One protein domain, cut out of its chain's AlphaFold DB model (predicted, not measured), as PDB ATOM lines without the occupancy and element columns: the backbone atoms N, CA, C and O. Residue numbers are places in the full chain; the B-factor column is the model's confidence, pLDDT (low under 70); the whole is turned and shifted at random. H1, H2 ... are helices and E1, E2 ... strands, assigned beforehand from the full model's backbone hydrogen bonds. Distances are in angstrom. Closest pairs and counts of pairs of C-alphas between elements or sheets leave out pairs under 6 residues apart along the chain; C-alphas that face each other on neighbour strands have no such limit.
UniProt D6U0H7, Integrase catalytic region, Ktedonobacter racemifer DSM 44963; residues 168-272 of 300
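What this domain is: This is residues 168 to 272 of the 300 residues of the protein "Integrase catalytic region" of Ktedonobacter racemifer DSM 44963 (UniProt D6U0H7). A strongly twisted, curled sheet of five strands, E1, E4, E5, E6 and E7, wraps partly round a small sheet of three, E2, E3 and E8, and the two make a sandwich. The short helix H1 sits beside E4 and E1 at one end, while the long link from E7 to E8 loops out at the other end, where residues 256 to 262 stick out. The printed part has 105 residues, with one named helix followed by eight named strands, E1 to E8; it is mostly strand. Both sheets are antiparallel, in the orders E1 E4 E5 E6 E7 and E2 E3 E8. The whole is compact, with a radius of gyration of the C-alphas of 13.7 A and spans of 42 by 29 by 19 A.

How they stand to each other: E4, residues 205 to 211, E5, residues 214 to 219, E6, residues 222 to 231, and E7, residues 238 to 246, form a meander, each strand the antiparallel neighbour of the one before. N 209 and O 216 are 2.8 A apart between E4 and E5, N 215 and O 227 2.8 A between E5 and E6, and N 228 and O 242 2.9 A between E6 and E7. E1, residues 177 to 181, is an edge strand antiparallel to E4, with N 178 and O 208 2.7 A apart. E6 bends by 53 degrees at residue 225, and E7 by 65 degrees at residue 243. In the second sheet, E2, residues 187 to 190, and E3, residues 193 to 196, are a hairpin, with N 188 and O 195 2.8 A apart. E8, residues 269 to 271, is antiparallel to E3, with N 194 and O 270 2.8 A apart. The sheets are face to face, their facing parts 8.2 A centre to centre, with the strands of the one at 34 degrees to those of the other. The closest C-alphas of E1 and E2 are those of Arg 180 and Val 188, 5.9 A apart; those of E7 and E8 are Val 241 and Ala 269, 6.6 A apart. E1 and E7 are apart. H1, residues 168 to 174, is on the larger sheet and only just at the sheet's level, at a height of 3.7 A. Every O i to N i+4 pair in H1 is within hydrogen-bond range.

Where its parts are: H1 begins at C-alpha 168, (12.538, 44.165, -1.719), and measures 9.0 A. E6 is the longest strand, 25.1 A from first to last C-alpha; E4 measures 19.6 A, E7 19.3 A and E5 16.7 A. E8 ends at C-alpha 271, (-17.822, 36.413, -9.594).

The domain as a whole: The C-alphas of Val 168 and Leu 258, the two farthest apart, are 45.6 A apart. The printed part has no cut. The link from E7 to E8, residues 247 to 268, is long. Mean pLDDT of the printed part is 71.5; 41 residues are under 70, among them 168 to 178 and 252 to 267.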
ATOM      1  N   VAL A 168      12.943  42.852  -1.195       68.50
ATOM      2  CA  VAL A 168      12.538  44.165  -1.719       68.50
ATOM      3  C   VAL A 168      12.121  44.043  -3.177       68.50
ATOM      4  O   VAL A 168      11.102  44.620  -3.557       68.50
ATOM      5  N   LEU A 169      12.872  43.271  -3.968       68.12
ATOM      6  CA  LEU A 169      12.532  42.965  -5.352       68.12
ATOM      7  C   LEU A 169      11.230  42.173  -5.402       68.12
ATOM      8  O   LEU A 169      10.278  42.619  -6.035       68.12
ATOM      9  N   SER A 170      11.150  41.083  -4.640       61.78
ATOM     10  CA  SER A 170       9.924  40.335  -4.419       61.78
ATOM     11  C   SER A 170       8.829  41.278  -3.967       61.78
ATOM     12  O   SER A 170       7.854  41.328  -4.670       61.78
ATOM     13  N   ARG A 171       8.954  42.129  -2.936       60.50
ATOM     14  CA  ARG A 171       7.880  43.063  -2.515       60.50
ATOM     15  C   ARG A 171       7.443  44.047  -3.604       60.50
ATOM     16  O   ARG A 171       6.250  44.315  -3.724       60.50
ATOM     17  N   ALA A 172       8.373  44.586  -4.385       63.28
ATOM     18  CA  ALA A 172       8.063  45.438  -5.531       63.28
ATOM     19  C   ALA A 172       7.296  44.666  -6.618       63.28
ATOM     20  O   ALA A 172       6.371  45.205  -7.220       63.28
ATOM     21  N   LEU A 173       7.612  43.378  -6.773       56.94
ATOM     22  CA  LEU A 173       6.919  42.402  -7.616       56.94
ATOM     23  C   LEU A 173       5.750  41.673  -6.893       56.94
ATOM     24  O   LEU A 173       5.001  40.938  -7.530       56.94
ATOM     25  N   TYR A 174       5.539  41.895  -5.588       47.31
ATOM     26  CA  TYR A 174       4.543  41.271  -4.693       47.31
ATOM     27  C   TYR A 174       3.431  42.260  -4.356       47.31
ATOM     28  O   TYR A 174       2.309  41.865  -4.092       47.31
ATOM     29  N   ALA A 175       3.636  43.564  -4.540       49.56
ATOM     30  CA  ALA A 175       2.514  44.449  -4.868       49.56
ATOM     31  C   ALA A 175       1.684  43.901  -6.068       49.56
ATOM     32  O   ALA A 175       0.537  44.297  -6.274       49.56
ATOM     33  N   THR A 176       2.248  42.920  -6.787       52.62
ATOM     34  CA  THR A 176       1.680  42.061  -7.831       52.62
ATOM     35  C   THR A 176       1.513  40.551  -7.466       52.62
ATOM     36  O   THR A 176       1.053  39.792  -8.313       52.62
ATOM     37  N   GLN A 177       1.775  40.080  -6.230       65.81
ATOM     38  CA  GLN A 177       1.588  38.687  -5.730       65.81
ATOM     39  C   GLN A 177       0.813  38.690  -4.388       65.81
ATOM     40  O   GLN A 177       0.890  39.630  -3.614       65.81
ATOM     41  N   PHE A 178       0.001  37.676  -4.078       66.56
ATOM     42  CA  PHE A 178      -0.855  37.675  -2.881       66.56
ATOM     43  C   PHE A 178      -1.008  36.278  -2.266       66.56
ATOM     44  O   PHE A 178      -1.539  35.383  -2.917       66.56
ATOM     45  N   THR A 179      -0.671  36.095  -0.985       76.56
ATOM     46  CA  THR A 179      -0.975  34.842  -0.266       76.56
ATOM     47  C   THR A 179      -2.467  34.741   0.037       76.56
ATOM     48  O   THR A 179      -3.069  35.671   0.590       76.56
ATOM     49  N   ARG A 180      -3.087  33.610  -0.302       82.06
ATOM     50  CA  ARG A 180      -4.481  33.292   0.033       82.06
ATOM     51  C   ARG A 180      -4.593  31.857   0.520       82.06
ATOM     52  O   ARG A 180      -3.929  30.978  -0.012       82.06
ATOM     53  N   GLN A 181      -5.464  31.632   1.496       89.06
ATOM     54  CA  GLN A 181      -5.794  30.289   1.950       89.06
ATOM     55  C   GLN A 181      -6.851  29.672   1.029       89.06
ATOM     56  O   GLN A 181      -7.809  30.352   0.638       89.06
ATOM     57  N   ILE A 182      -6.673  28.398   0.691       88.56
ATOM     58  CA  ILE A 182      -7.644  27.622  -0.077       88.56
ATOM     59  C   ILE A 182      -8.801  27.196   0.836       88.56
ATOM     60  O   ILE A 182      -8.595  26.627   1.908       88.56
ATOM     61  N   ASP A 183     -10.040  27.459   0.410       85.81
ATOM     62  CA  ASP A 183     -11.236  27.048   1.146       85.81
ATOM     63  C   ASP A 183     -11.524  25.532   1.032       85.81
ATOM     64  O   ASP A 183     -10.863  24.786   0.308       85.81
ATOM     65  N   ARG A 184     -12.545  25.041   1.746       84.19
ATOM     66  CA  ARG A 184     -12.973  23.621   1.711       84.19
ATOM     67  C   ARG A 184     -13.373  23.090   0.328       84.19
ATOM     68  O   ARG A 184     -13.591  21.892   0.169       84.19
ATOM     69  N   HIS A 185     -13.532  23.978  -0.648       84.25
ATOM     70  CA  HIS A 185     -13.949  23.660  -2.007       84.25
ATOM     71  C   HIS A 185     -12.815  23.836  -3.029       84.25
ATOM     72  O   HIS A 185     -13.049  23.614  -4.214       84.25
ATOM     73  N   GLY A 186     -11.601  24.200  -2.600       86.75
ATOM     74  CA  GLY A 186     -10.453  24.370  -3.493       86.75
ATOM     75  C   GLY A 186     -10.284  25.779  -4.060       86.75
ATOM     76  O   GLY A 186      -9.487  25.966  -4.974       86.75
ATOM     77  N   PHE A 187     -11.004  26.783  -3.549       89.50
ATOM     78  CA  PHE A 187     -10.957  28.144  -4.086       89.50
ATOM     79  C   PHE A 187     -10.185  29.114  -3.195       89.50
ATOM     80  O   PHE A 187     -10.301  29.094  -1.970       89.50
ATOM     81  N   VAL A 188      -9.501  30.061  -3.832       88.25
ATOM     82  CA  VAL A 188      -8.952  31.258  -3.194       88.25
ATOM     83  C   VAL A 188      -9.830  32.470  -3.464       88.25
ATOM     84  O   VAL A 188     -10.356  32.657  -4.562       88.25
ATOM     85  N   ARG A 189      -9.978  33.343  -2.463       83.69
ATOM     86  CA  ARG A 189     -10.671  34.627  -2.628       83.69
ATOM     87  C   ARG A 189      -9.683  35.720  -3.024       83.69
ATOM     88  O   ARG A 189      -8.760  36.034  -2.273       83.69
ATOM     89  N   PHE A 190      -9.952  36.393  -4.136       77.38
ATOM     90  CA  PHE A 190      -9.187  37.556  -4.569       77.38
ATOM     91  C   PHE A 190     -10.126  38.622  -5.149       77.38
ATOM     92  O   PHE A 190     -10.851  38.375  -6.109       77.38
ATOM     93  N   LYS A 191     -10.156  39.809  -4.522       75.62
ATOM     94  CA  LYS A 191     -11.158  40.863  -4.781       75.62
ATOM     95  C   LYS A 191     -12.596  40.305  -4.718       75.62
ATOM     96  O   LYS A 191     -12.916  39.516  -3.824       75.62
ATOM     97  N   HIS A 192     -13.463  40.692  -5.654       77.44
ATOM     98  CA  HIS A 192     -14.838  40.195  -5.778       77.44
ATOM     99  C   HIS A 192     -14.940  38.842  -6.497       77.44
ATOM    100  O   HIS A 192     -16.027  38.458  -6.918       77.44
ATOM    101  N   TRP A 193     -13.839  38.097  -6.611       83.56
ATOM    102  CA  TRP A 193     -13.788  36.821  -7.317       83.56
ATOM    103  C   TRP A 193     -13.294  35.685  -6.426       83.56
ATOM    104  O   TRP A 193     -12.600  35.887  -5.419       83.56
ATOM    105  N   LYS A 194     -13.680  34.469  -6.802       89.06
ATOM    106  CA  LYS A 194     -13.029  33.236  -6.376       89.06
ATOM    107  C   LYS A 194     -12.328  32.610  -7.574       89.06
ATOM    108  O   LYS A 194     -12.943  32.498  -8.629       89.06
ATOM    109  N   PHE A 195     -11.085  32.197  -7.378       89.44
ATOM    110  CA  PHE A 195     -10.286  31.469  -8.362       89.44
ATOM    111  C   PHE A 195     -10.004  30.080  -7.814       89.44
ATOM    112  O   PHE A 195      -9.696  29.942  -6.630       89.44
ATOM    113  N   TYR A 196     -10.149  29.054  -8.637       90.31
ATOM    114  CA  TYR A 196      -9.799  27.699  -8.251       90.31
ATOM    115  C   TYR A 196      -8.274  27.557  -8.111       90.31
ATOM    116  O   TYR A 196      -7.504  28.057  -8.932       90.31
ATOM    117  N   GLY A 197      -7.835  26.927  -7.030       86.81
ATOM    118  CA  GLY A 197      -6.442  26.563  -6.801       86.81
ATOM    119  C   GLY A 197      -6.291  25.063  -6.962       86.81
ATOM    120  O   GLY A 197      -5.884  24.590  -8.012       86.81
ATOM    121  N   GLU A 198      -6.647  24.323  -5.921       86.81
ATOM    122  CA  GLU A 198      -6.681  22.864  -5.911       86.81
ATOM    123  C   GLU A 198      -7.484  22.419  -4.687       86.81
ATOM    124  O   GLU A 198      -7.267  22.918  -3.583       86.81
ATOM    125  N   ARG A 199      -8.420  21.484  -4.849       84.94
ATOM    126  CA  ARG A 199      -9.256  21.001  -3.742       84.94
ATOM    127  C   ARG A 199      -8.468  20.147  -2.751       84.94
ATOM    128  O   ARG A 199      -8.752  20.215  -1.556       84.94
ATOM    129  N   GLY A 200      -7.487  19.380  -3.231       82.88
ATOM    130  CA  GLY A 200      -6.593  18.580  -2.385       82.88
ATOM    131  C   GLY A 200      -5.742  19.411  -1.417       82.88
ATOM    132  O   GLY A 200      -5.281  18.887  -0.410       82.88
ATOM    133  N   LEU A 201      -5.606  20.717  -1.667       86.19
ATOM    134  CA  LEU A 201      -4.850  21.665  -0.844       86.19
ATOM    135  C   LEU A 201      -5.746  22.481   0.101       86.19
ATOM    136  O   LEU A 201      -5.450  23.627   0.431       86.19
ATOM    137  N   SER A 202      -6.889  21.932   0.509       89.44
ATOM    138  CA  SER A 202      -7.808  22.653   1.384       89.44
ATOM    139  C   SER A 202      -7.170  23.028   2.724       89.44
ATOM    140  O   SER A 202      -6.610  22.181   3.410       89.44
ATOM    141  N   GLY A 203      -7.292  24.300   3.112       84.12
ATOM    142  CA  GLY A 203      -6.675  24.838   4.324       84.12
ATOM    143  C   GLY A 203      -5.233  25.316   4.137       84.12
ATOM    144  O   GLY A 203      -4.739  26.034   5.006       84.12
ATOM    145  N   GLU A 204      -4.590  25.015   3.006       87.50
ATOM    146  CA  GLU A 204      -3.218  25.439   2.719       87.50
ATOM    147  C   GLU A 204      -3.139  26.874   2.187       87.50
ATOM    148  O   GLU A 204      -4.091  27.421   1.613       87.50
ATOM    149  N   ASN A 205      -1.968  27.491   2.362       81.31
ATOM    150  CA  ASN A 205      -1.652  28.813   1.825       81.31
ATOM    151  C   ASN A 205      -1.025  28.700   0.431       81.31
ATOM    152  O   ASN A 205      -0.010  28.029   0.255       81.31
ATOM    153  N   VAL A 206      -1.574  29.431  -0.538       81.94
ATOM    154  CA  VAL A 206      -1.075  29.484  -1.920       81.94
ATOM    155  C   VAL A 206      -0.767  30.912  -2.360       81.94
ATOM    156  O   VAL A 206      -1.290  31.883  -1.806       81.94
ATOM    157  N   SER A 207       0.080  31.041  -3.377       78.12
ATOM    158  CA  SER A 207       0.463  32.304  -4.006       78.12
ATOM    159  C   SER A 207      -0.455  32.620  -5.182       78.12
ATOM    160  O   SER A 207      -0.561  31.840  -6.124       78.12
ATOM    161  N   VAL A 208      -1.092  33.788  -5.154       80.44
ATOM    162  CA  VAL A 208      -1.862  34.344  -6.272       80.44
ATOM    163  C   VAL A 208      -1.038  35.438  -6.932       80.44
ATOM    164  O   VAL A 208      -0.920  36.541  -6.407       80.44
ATOM    165  N   TRP A 209      -0.466  35.133  -8.083       70.81
ATOM    166  CA  TRP A 209       0.292  36.065  -8.903       70.81
ATOM    167  C   TRP A 209      -0.647  36.803  -9.846       70.81
ATOM    168  O   TRP A 209      -1.479  36.170 -10.491       70.81
ATOM    169  N   VAL A 210      -0.504  38.120  -9.953       67.12
ATOM    170  CA  VAL A 210      -1.259  38.961 -10.886       67.12
ATOM    171  C   VAL A 210      -0.272  39.758 -11.727       67.12
ATOM    172  O   VAL A 210       0.423  40.639 -11.234       67.12
ATOM    173  N   TYR A 211      -0.230  39.437 -13.011       58.84
ATOM    174  CA  TYR A 211       0.626  40.021 -14.045       58.84
ATOM    175  C   TYR A 211      -0.219  40.061 -15.317       58.84
ATOM    176  O   TYR A 211      -1.073  39.214 -15.459       58.84
ATOM    177  N   GLU A 212      -0.059  40.948 -16.288       49.50
ATOM    178  CA  GLU A 212      -0.538  40.573 -17.643       49.50
ATOM    179  C   GLU A 212      -2.019  40.415 -17.865       49.50
ATOM    180  O   GLU A 212      -2.339  39.727 -18.827       49.50
ATOM    181  N   GLY A 213      -2.927  40.980 -17.062       57.00
ATOM    182  CA  GLY A 213      -4.328  40.555 -17.205       57.00
ATOM    183  C   GLY A 213      -4.440  39.027 -17.134       57.00
ATOM    184  O   GLY A 213      -5.359  38.441 -17.687       57.00
ATOM    185  N   ASN A 214      -3.461  38.421 -16.471       64.06
ATOM    186  CA  ASN A 214      -3.251  37.036 -16.178       64.06
ATOM    187  C   ASN A 214      -3.196  36.924 -14.652       64.06
ATOM    188  O   ASN A 214      -2.750  37.809 -13.910       64.06
ATOM    189  N   LEU A 215      -3.709  35.822 -14.154       80.69
ATOM    190  CA  LEU A 215      -3.641  35.490 -12.754       80.69
ATOM    191  C   LEU A 215      -3.231  34.034 -12.666       80.69
ATOM    192  O   LEU A 215      -3.830  33.174 -13.304       80.69
ATOM    193  N   LYS A 216      -2.186  33.764 -11.890       81.94
ATOM    194  CA  LYS A 216      -1.678  32.414 -11.652       81.94
ATOM    195  C   LYS A 216      -1.847  32.076 -10.183       81.94
ATOM    196  O   LYS A 216      -1.430  32.845  -9.322       81.94
ATOM    197  N   VAL A 217      -2.420  30.915  -9.904       85.25
ATOM    198  CA  VAL A 217      -2.447  30.330  -8.562       85.25
ATOM    199  C   VAL A 217      -1.351  29.270  -8.488       85.25
ATOM    200  O   VAL A 217      -1.252  28.418  -9.369       85.25
ATOM    201  N   GLU A 218      -0.505  29.341  -7.467       83.25
ATOM    202  CA  GLU A 218       0.712  28.534  -7.335       83.25
ATOM    203  C   GLU A 218       0.910  28.050  -5.893       83.25
ATOM    204  O   GLU A 218       0.702  28.807  -4.944       83.25
ATOM    205  N   TYR A 219       1.361  26.806  -5.723       75.81
ATOM    206  CA  TYR A 219       1.707  26.211  -4.430       75.81
ATOM    207  C   TYR A 219       3.055  25.496  -4.517       75.81
ATOM    208  O   TYR A 219       3.281  24.739  -5.455       75.81
ATOM    209  N   GLN A 220       3.961  25.759  -3.565       73.12
ATOM    210  CA  GLN A 220       5.317  25.180  -3.527       73.12
ATOM    211  C   GLN A 220       6.036  25.220  -4.896       73.12
ATOM    212  O   GLN A 220       6.536  24.210  -5.383       73.12
ATOM    213  N   ALA A 221       6.035  26.390  -5.548       58.84
ATOM    214  CA  ALA A 221       6.596  26.623  -6.889       58.84
ATOM    215  C   ALA A 221       5.953  25.819  -8.047       58.84
ATOM    216  O   ALA A 221       6.447  25.851  -9.171       58.84
ATOM    217  N   THR A 222       4.824  25.146  -7.809       60.62
ATOM    218  CA  THR A 222       4.040  24.449  -8.835       60.62
ATOM    219  C   THR A 222       2.805  25.269  -9.192       60.62
ATOM    220  O   THR A 222       1.982  25.590  -8.329       60.62
ATOM    221  N   ALA A 223       2.657  25.617 -10.471       70.88
ATOM    222  CA  ALA A 223       1.469  26.306 -10.961       70.88
ATOM    223  C   ALA A 223       0.262  25.356 -10.926       70.88
ATOM    224  O   ALA A 223       0.309  24.269 -11.495       70.88
ATOM    225  N   LEU A 224      -0.812  25.777 -10.260       80.69
ATOM    226  CA  LEU A 224      -2.038  24.994 -10.100       80.69
ATOM    227  C   LEU A 224      -3.095  25.384 -11.138       80.69
ATOM    228  O   LEU A 224      -3.776  24.531 -11.704       80.69
ATOM    229  N   ALA A 225      -3.237  26.687 -11.394       83.75
ATOM    230  CA  ALA A 225      -4.231  27.214 -12.321       83.75
ATOM    231  C   ALA A 225      -3.828  28.586 -12.877       83.75
ATOM    232  O   ALA A 225      -3.127  29.363 -12.220       83.75
ATOM    233  N   LEU A 226      -4.308  28.878 -14.083       75.56
ATOM    234  CA  LEU A 226      -4.075  30.104 -14.839       75.56
ATOM    235  C   LEU A 226      -5.412  30.724 -15.256       75.56
ATOM    236  O   LEU A 226      -6.374  30.017 -15.554       75.56
ATOM    237  N   TYR A 227      -5.465  32.048 -15.287       84.00
ATOM    238  CA  TYR A 227      -6.670  32.830 -15.550       84.00
ATOM    239  C   TYR A 227      -6.321  34.083 -16.320       84.00
ATOM    240  O   TYR A 227      -5.250  34.630 -16.101       84.00
ATOM    241  N   GLU A 228      -7.268  34.615 -17.089       75.19
ATOM    242  CA  GLU A 228      -7.135  35.927 -17.720       75.19
ATOM    243  C   GLU A 228      -8.202  36.913 -17.204       75.19
ATOM    244  O   GLU A 228      -9.303  37.003 -17.765       75.19
ATOM    245  N   PRO A 229      -7.954  37.632 -16.089       76.31
ATOM    246  CA  PRO A 229      -8.863  38.659 -15.592       76.31
ATOM    247  C   PRO A 229      -8.902  39.914 -16.481       76.31
ATOM    248  O   PRO A 229      -7.905  40.603 -16.684       76.31
ATOM    249  N   GLY A 230     -10.106  40.294 -16.903       70.31
ATOM    250  CA  GLY A 230     -10.405  41.631 -17.403       70.31
ATOM    251  C   GLY A 230     -10.480  42.617 -16.240       70.31
ATOM    252  O   GLY A 230     -11.313  42.454 -15.349       70.31
ATOM    253  N   VAL A 231      -9.613  43.630 -16.241       65.44
ATOM    254  CA  VAL A 231      -9.508  44.618 -15.159       65.44
ATOM    255  C   VAL A 231      -9.974  45.993 -15.638       65.44
ATOM    256  O   VAL A 231      -9.524  46.492 -16.671       65.44
ATOM    257  N   GLU A 232     -10.870  46.630 -14.886       60.84
ATOM    258  CA  GLU A 232     -11.293  48.004 -15.138       60.84
ATOM    259  C   GLU A 232     -10.160  48.981 -14.798       60.84
ATOM    260  O   GLU A 232      -9.672  49.045 -13.670       60.84
ATOM    261  N   LYS A 233      -9.752  49.787 -15.784       47.47
ATOM    262  CA  LYS A 233      -8.559  50.644 -15.697       47.47
ATOM    263  C   LYS A 233      -8.628  51.735 -14.620       47.47
ATOM    264  O   LYS A 233      -7.583  52.189 -14.172       47.47
ATOM    265  N   LYS A 234      -9.830  52.175 -14.223       44.22
ATOM    266  CA  LYS A 234     -10.018  53.255 -13.232       44.22
ATOM    267  C   LYS A 234     -10.044  52.756 -11.786       44.22
ATOM    268  O   LYS A 234      -9.558  53.449 -10.904       44.22
ATOM    269  N   THR A 235     -10.615  51.580 -11.551       51.31
ATOM    270  CA  THR A 235     -10.883  51.032 -10.209       51.31
ATOM    271  C   THR A 235      -9.947  49.870  -9.864       51.31
ATOM    272  O   THR A 235      -9.781  49.511  -8.699       51.31
ATOM    273  N   GLY A 236      -9.317  49.263 -10.874       55.56
ATOM    274  CA  GLY A 236      -8.554  48.031 -10.730       55.56
ATOM    275  C   GLY A 236      -9.439  46.815 -10.442       55.56
ATOM    276  O   GLY A 236      -8.912  45.763 -10.073       55.56
ATOM    277  N   GLU A 237     -10.762  46.920 -10.554       65.06
ATOM    278  CA  GLU A 237     -11.668  45.804 -10.300       65.06
ATOM    279  C   GLU A 237     -11.662  44.787 -11.437       65.06
ATOM    280  O   GLU A 237     -11.529  45.131 -12.607       65.06
ATOM    281  N   ILE A 238     -11.819  43.511 -11.086       75.38
ATOM    282  CA  ILE A 238     -11.941  42.438 -12.073       75.38
ATOM    283  C   ILE A 238     -13.401  42.403 -12.531       75.38
ATOM    284  O   ILE A 238     -14.295  42.102 -11.739       75.38
ATOM    285  N   THR A 239     -13.648  42.708 -13.800       78.44
ATOM    286  CA  THR A 239     -14.994  42.780 -14.389       78.44
ATOM    287  C   THR A 239     -15.430  41.448 -14.987       78.44
ATOM    288  O   THR A 239     -16.605  41.085 -14.903       78.44
ATOM    289  N   ALA A 240     -14.478  40.694 -15.531       81.12
ATOM    290  CA  ALA A 240     -14.669  39.373 -16.114       81.12
ATOM    291  C   ALA A 240     -13.392  38.538 -15.959       81.12
ATOM    292  O   ALA A 240     -12.312  39.089 -15.770       81.12
ATOM    293  N   VAL A 241     -13.503  37.218 -16.080       82.25
ATOM    294  CA  VAL A 241     -12.355  36.306 -16.146       82.25
ATOM    295  C   VAL A 241     -12.565  35.386 -17.339       82.25
ATOM    296  O   VAL A 241     -13.649  34.830 -17.507       82.25
ATOM    297  N   LYS A 242     -11.545  35.273 -18.184       79.62
ATOM    298  CA  LYS A 242     -11.531  34.439 -19.388       79.62
ATOM    299  C   LYS A 242     -10.414  33.405 -19.292       79.62
ATOM    300  O   LYS A 242      -9.590  33.474 -18.383       79.62
ATOM    301  N   ASN A 243     -10.419  32.451 -20.226       74.06
ATOM    302  CA  ASN A 243      -9.334  31.487 -20.435       74.06
ATOM    303  C   ASN A 243      -8.853  30.810 -19.143       74.06
ATOM    304  O   ASN A 243      -7.660  30.612 -18.932       74.06
ATOM    305  N   SER A 244      -9.803  30.459 -18.273       83.12
ATOM    306  CA  SER A 244      -9.512  29.752 -17.031       83.12
ATOM    307  C   SER A 244      -9.020  28.349 -17.365       83.12
ATOM    308  O   SER A 244      -9.710  27.604 -18.059       83.12
ATOM    309  N   ARG A 245      -7.828  27.996 -16.891       76.19
ATOM    310  CA  ARG A 245      -7.193  26.703 -17.137       76.19
ATOM    311  C   ARG A 245      -6.675  26.138 -15.830       76.19
ATOM    312  O   ARG A 245      -5.896  26.786 -15.134       76.19
ATOM    313  N   ARG A 246      -7.082  24.915 -15.519       83.19
ATOM    314  CA  ARG A 246      -6.478  24.118 -14.455       83.19
ATOM    315  C   ARG A 246      -5.282  23.360 -15.029       83.19
ATOM    316  O   ARG A 246      -5.323  22.936 -16.179       83.19
ATOM    317  N   LEU A 247      -4.218  23.223 -14.246       72.25
ATOM    318  CA  LEU A 247      -3.048  22.430 -14.605       72.25
ATOM    319  C   LEU A 247      -3.067  21.116 -13.817       72.25
ATOM    320  O   LEU A 247      -3.403  21.104 -12.631       72.25
ATOM    321  N   GLU A 248      -2.709  20.012 -14.471       74.25
ATOM    322  CA  GLU A 248      -2.583  18.714 -13.806       74.25
ATOM    323  C   GLU A 248      -1.376  18.716 -12.865       74.25
ATOM    324  O   GLU A 248      -0.261  19.073 -13.253       74.25
ATOM    325  N   THR A 249      -1.594  18.327 -11.609       74.44
ATOM    326  CA  THR A 249      -0.545  18.301 -10.583       74.44
ATOM    327  C   THR A 249      -0.722  17.112  -9.641       74.44
ATOM    328  O   THR A 249      -1.801  16.541  -9.511       74.44
ATOM    329  N   HIS A 250       0.342  16.754  -8.925       75.62
ATOM    330  CA  HIS A 250       0.324  15.672  -7.935       75.62
ATOM    331  C   HIS A 250      -0.415  16.037  -6.631       75.62
ATOM    332  O   HIS A 250      -0.591  15.184  -5.768       75.62
ATOM    333  N   PHE A 251      -0.854  17.290  -6.485       73.56
ATOM    334  CA  PHE A 251      -1.605  17.784  -5.326       73.56
ATOM    335  C   PHE A 251      -3.115  17.524  -5.426       73.56
ATOM    336  O   PHE A 251      -3.881  17.976  -4.573       73.56
ATOM    337  N   HIS A 252      -3.555  16.842  -6.484       68.19
ATOM    338  CA  HIS A 252      -4.960  16.518  -6.689       68.19
ATOM    339  C   HIS A 252      -5.505  15.660  -5.548       68.19
ATOM    340  O   HIS A 252      -4.856  14.733  -5.065       68.19
ATOM    341  N   SER A 253      -6.733  15.967  -5.125       64.25
ATOM    342  CA  SER A 253      -7.436  15.126  -4.158       64.25
ATOM    343  C   SER A 253      -7.588  13.700  -4.715       64.25
ATOM    344  O   SER A 253      -8.098  13.546  -5.824       64.25
ATOM    345  N   PRO A 254      -7.231  12.647  -3.955       54.69
ATOM    346  CA  PRO A 254      -7.430  11.255  -4.372       54.69
ATOM    347  C   PRO A 254      -8.911  10.836  -4.397       54.69
ATOM    348  O   PRO A 254      -9.249   9.745  -4.853       54.69
ATOM    349  N   GLN A 255      -9.811  11.682  -3.892       57.47
ATOM    350  CA  GLN A 255     -11.247  11.437  -3.911       57.47
ATOM    351  C   GLN A 255     -11.811  11.803  -5.292       57.47
ATOM    352  O   GLN A 255     -11.887  12.982  -5.628       57.47
ATOM    353  N   MET A 256     -12.198  10.791  -6.080       51.19
ATOM    354  CA  MET A 256     -12.833  10.981  -7.389       51.19
ATOM    355  C   MET A 256     -14.077  11.868  -7.268       51.19
ATOM    356  O   MET A 256     -14.933  11.630  -6.410       51.19
ATOM    357  N   ASP A 257     -14.207  12.863  -8.146       53.88
ATOM    358  CA  ASP A 257     -15.455  13.605  -8.270       53.88
ATOM    359  C   ASP A 257     -16.547  12.639  -8.760       53.88
ATOM    360  O   ASP A 257     -16.429  12.014  -9.812       53.88
ATOM    361  N   LEU A 258     -17.620  12.502  -7.970       47.69
ATOM    362  CA  LEU A 258     -18.782  11.634  -8.241       47.69
ATOM    363  C   LEU A 258     -19.502  11.962  -9.564       47.69
ATOM    364  O   LEU A 258     -20.369  11.210 -10.000       47.69
ATOM    365  N   TRP A 259     -19.122  13.069 -10.198       47.41
ATOM    366  CA  TRP A 259     -19.605  13.543 -11.481       47.41
ATOM    367  C   TRP A 259     -18.384  13.989 -12.295       47.41
ATOM    368  O   TRP A 259     -17.707  14.937 -11.898       47.41
ATOM    369  N   GLN A 260     -18.092  13.322 -13.417       47.44
ATOM    370  CA  GLN A 260     -17.104  13.794 -14.399       47.44
ATOM    371  C   GLN A 260     -17.702  14.967 -15.178       47.44
ATOM    372  O   GLN A 260     -18.135  14.842 -16.318       47.44
ATOM    373  N   ILE A 261     -17.803  16.097 -14.493       44.69
ATOM    374  CA  ILE A 261     -18.235  17.363 -15.059       44.69
ATOM    375  C   ILE A 261     -17.063  17.886 -15.891       44.69
ATOM    376  O   ILE A 261     -15.940  17.961 -15.396       44.69
ATOM    377  N   SER A 262     -17.305  18.200 -17.161       48.69
ATOM    378  CA  SER A 262     -16.260  18.716 -18.054       48.69
ATOM    379  C   SER A 262     -15.664  20.030 -17.520       48.69
ATOM    380  O   SER A 262     -16.353  20.791 -16.837       48.69
ATOM    381  N   ASP A 263     -14.419  20.363 -17.883       48.78
ATOM    382  CA  ASP A 263     -13.792  21.661 -17.547       48.78
ATOM    383  C   ASP A 263     -14.624  22.874 -18.022       48.78
ATOM    384  O   ASP A 263     -14.468  23.988 -17.526       48.78
ATOM    385  N   THR A 264     -15.538  22.659 -18.972       46.44
ATOM    386  CA  THR A 264     -16.526  23.633 -19.461       46.44
ATOM    387  C   THR A 264     -17.732  23.836 -18.541       46.44
ATOM    388  O   THR A 264     -18.362  24.890 -18.594       46.44
ATOM    389  N   GLU A 265     -18.067  22.863 -17.698       45.22
ATOM    390  CA  GLU A 265     -19.168  22.938 -16.729       45.22
ATOM    391  C   GLU A 265     -18.672  23.292 -15.310       45.22
ATOM    392  O   GLU A 265     -19.435  23.827 -14.501       45.22
ATOM    393  N   TRP A 266     -17.386  23.070 -15.004       57.78
ATOM    394  CA  TRP A 266     -16.755  23.532 -13.764       57.78
ATOM    395  C   TRP A 266     -16.293  24.993 -13.880       57.78
ATOM    396  O   TRP A 266     -15.332  25.327 -14.571       57.78
ATOM    397  N   LEU A 267     -16.950  25.903 -13.158       68.06
ATOM    398  CA  LEU A 267     -16.561  27.317 -13.131       68.06
ATOM    399  C   LEU A 267     -15.286  27.521 -12.295       68.06
ATOM    400  O   LEU A 267     -15.338  27.753 -11.086       68.06
ATOM    401  N   LEU A 268     -14.132  27.485 -12.960       81.19
ATOM    402  CA  LEU A 268     -12.811  27.739 -12.366       81.19
ATOM    403  C   LEU A 268     -12.660  29.171 -11.809       81.19
ATOM    404  O   LEU A 268     -11.839  29.416 -10.925       81.19
ATOM    405  N   ALA A 269     -13.474  30.118 -12.285       84.81
ATOM    406  CA  ALA A 269     -13.540  31.480 -11.770       84.81
ATOM    407  C   ALA A 269     -14.994  31.902 -11.513       84.81
ATOM    408  O   ALA A 269     -15.850  31.800 -12.390       84.81
ATOM    409  N   LEU A 270     -15.273  32.416 -10.313       85.69
ATOM    410  CA  LEU A 270     -16.620  32.793  -9.874       85.69
ATOM    411  C   LEU A 270     -16.660  34.253  -9.428       85.69
ATOM    412  O   LEU A 270     -15.983  34.633  -8.466       85.69
ATOM    413  N   ARG A 271     -17.513  35.061 -10.069       83.00
ATOM    414  CA  ARG A 271     -17.822  36.413  -9.594       83.00
ATOM    415  C   ARG A 271     -18.734  36.319  -8.379       83.00
ATOM    416  O   ARG A 271     -19.746  35.622  -8.391       83.00
ATOM    417  N   ARG A 272     -18.387  37.029  -7.311       75.31
ATOM    418  CA  ARG A 272     -19.252  37.130  -6.138       75.31
ATOM    419  C   ARG A 272     -20.369  38.132  -6.423       75.31
ATOM    420  O   ARG A 272     -20.069  39.204  -6.950       75.31
TER     421      ARG A 272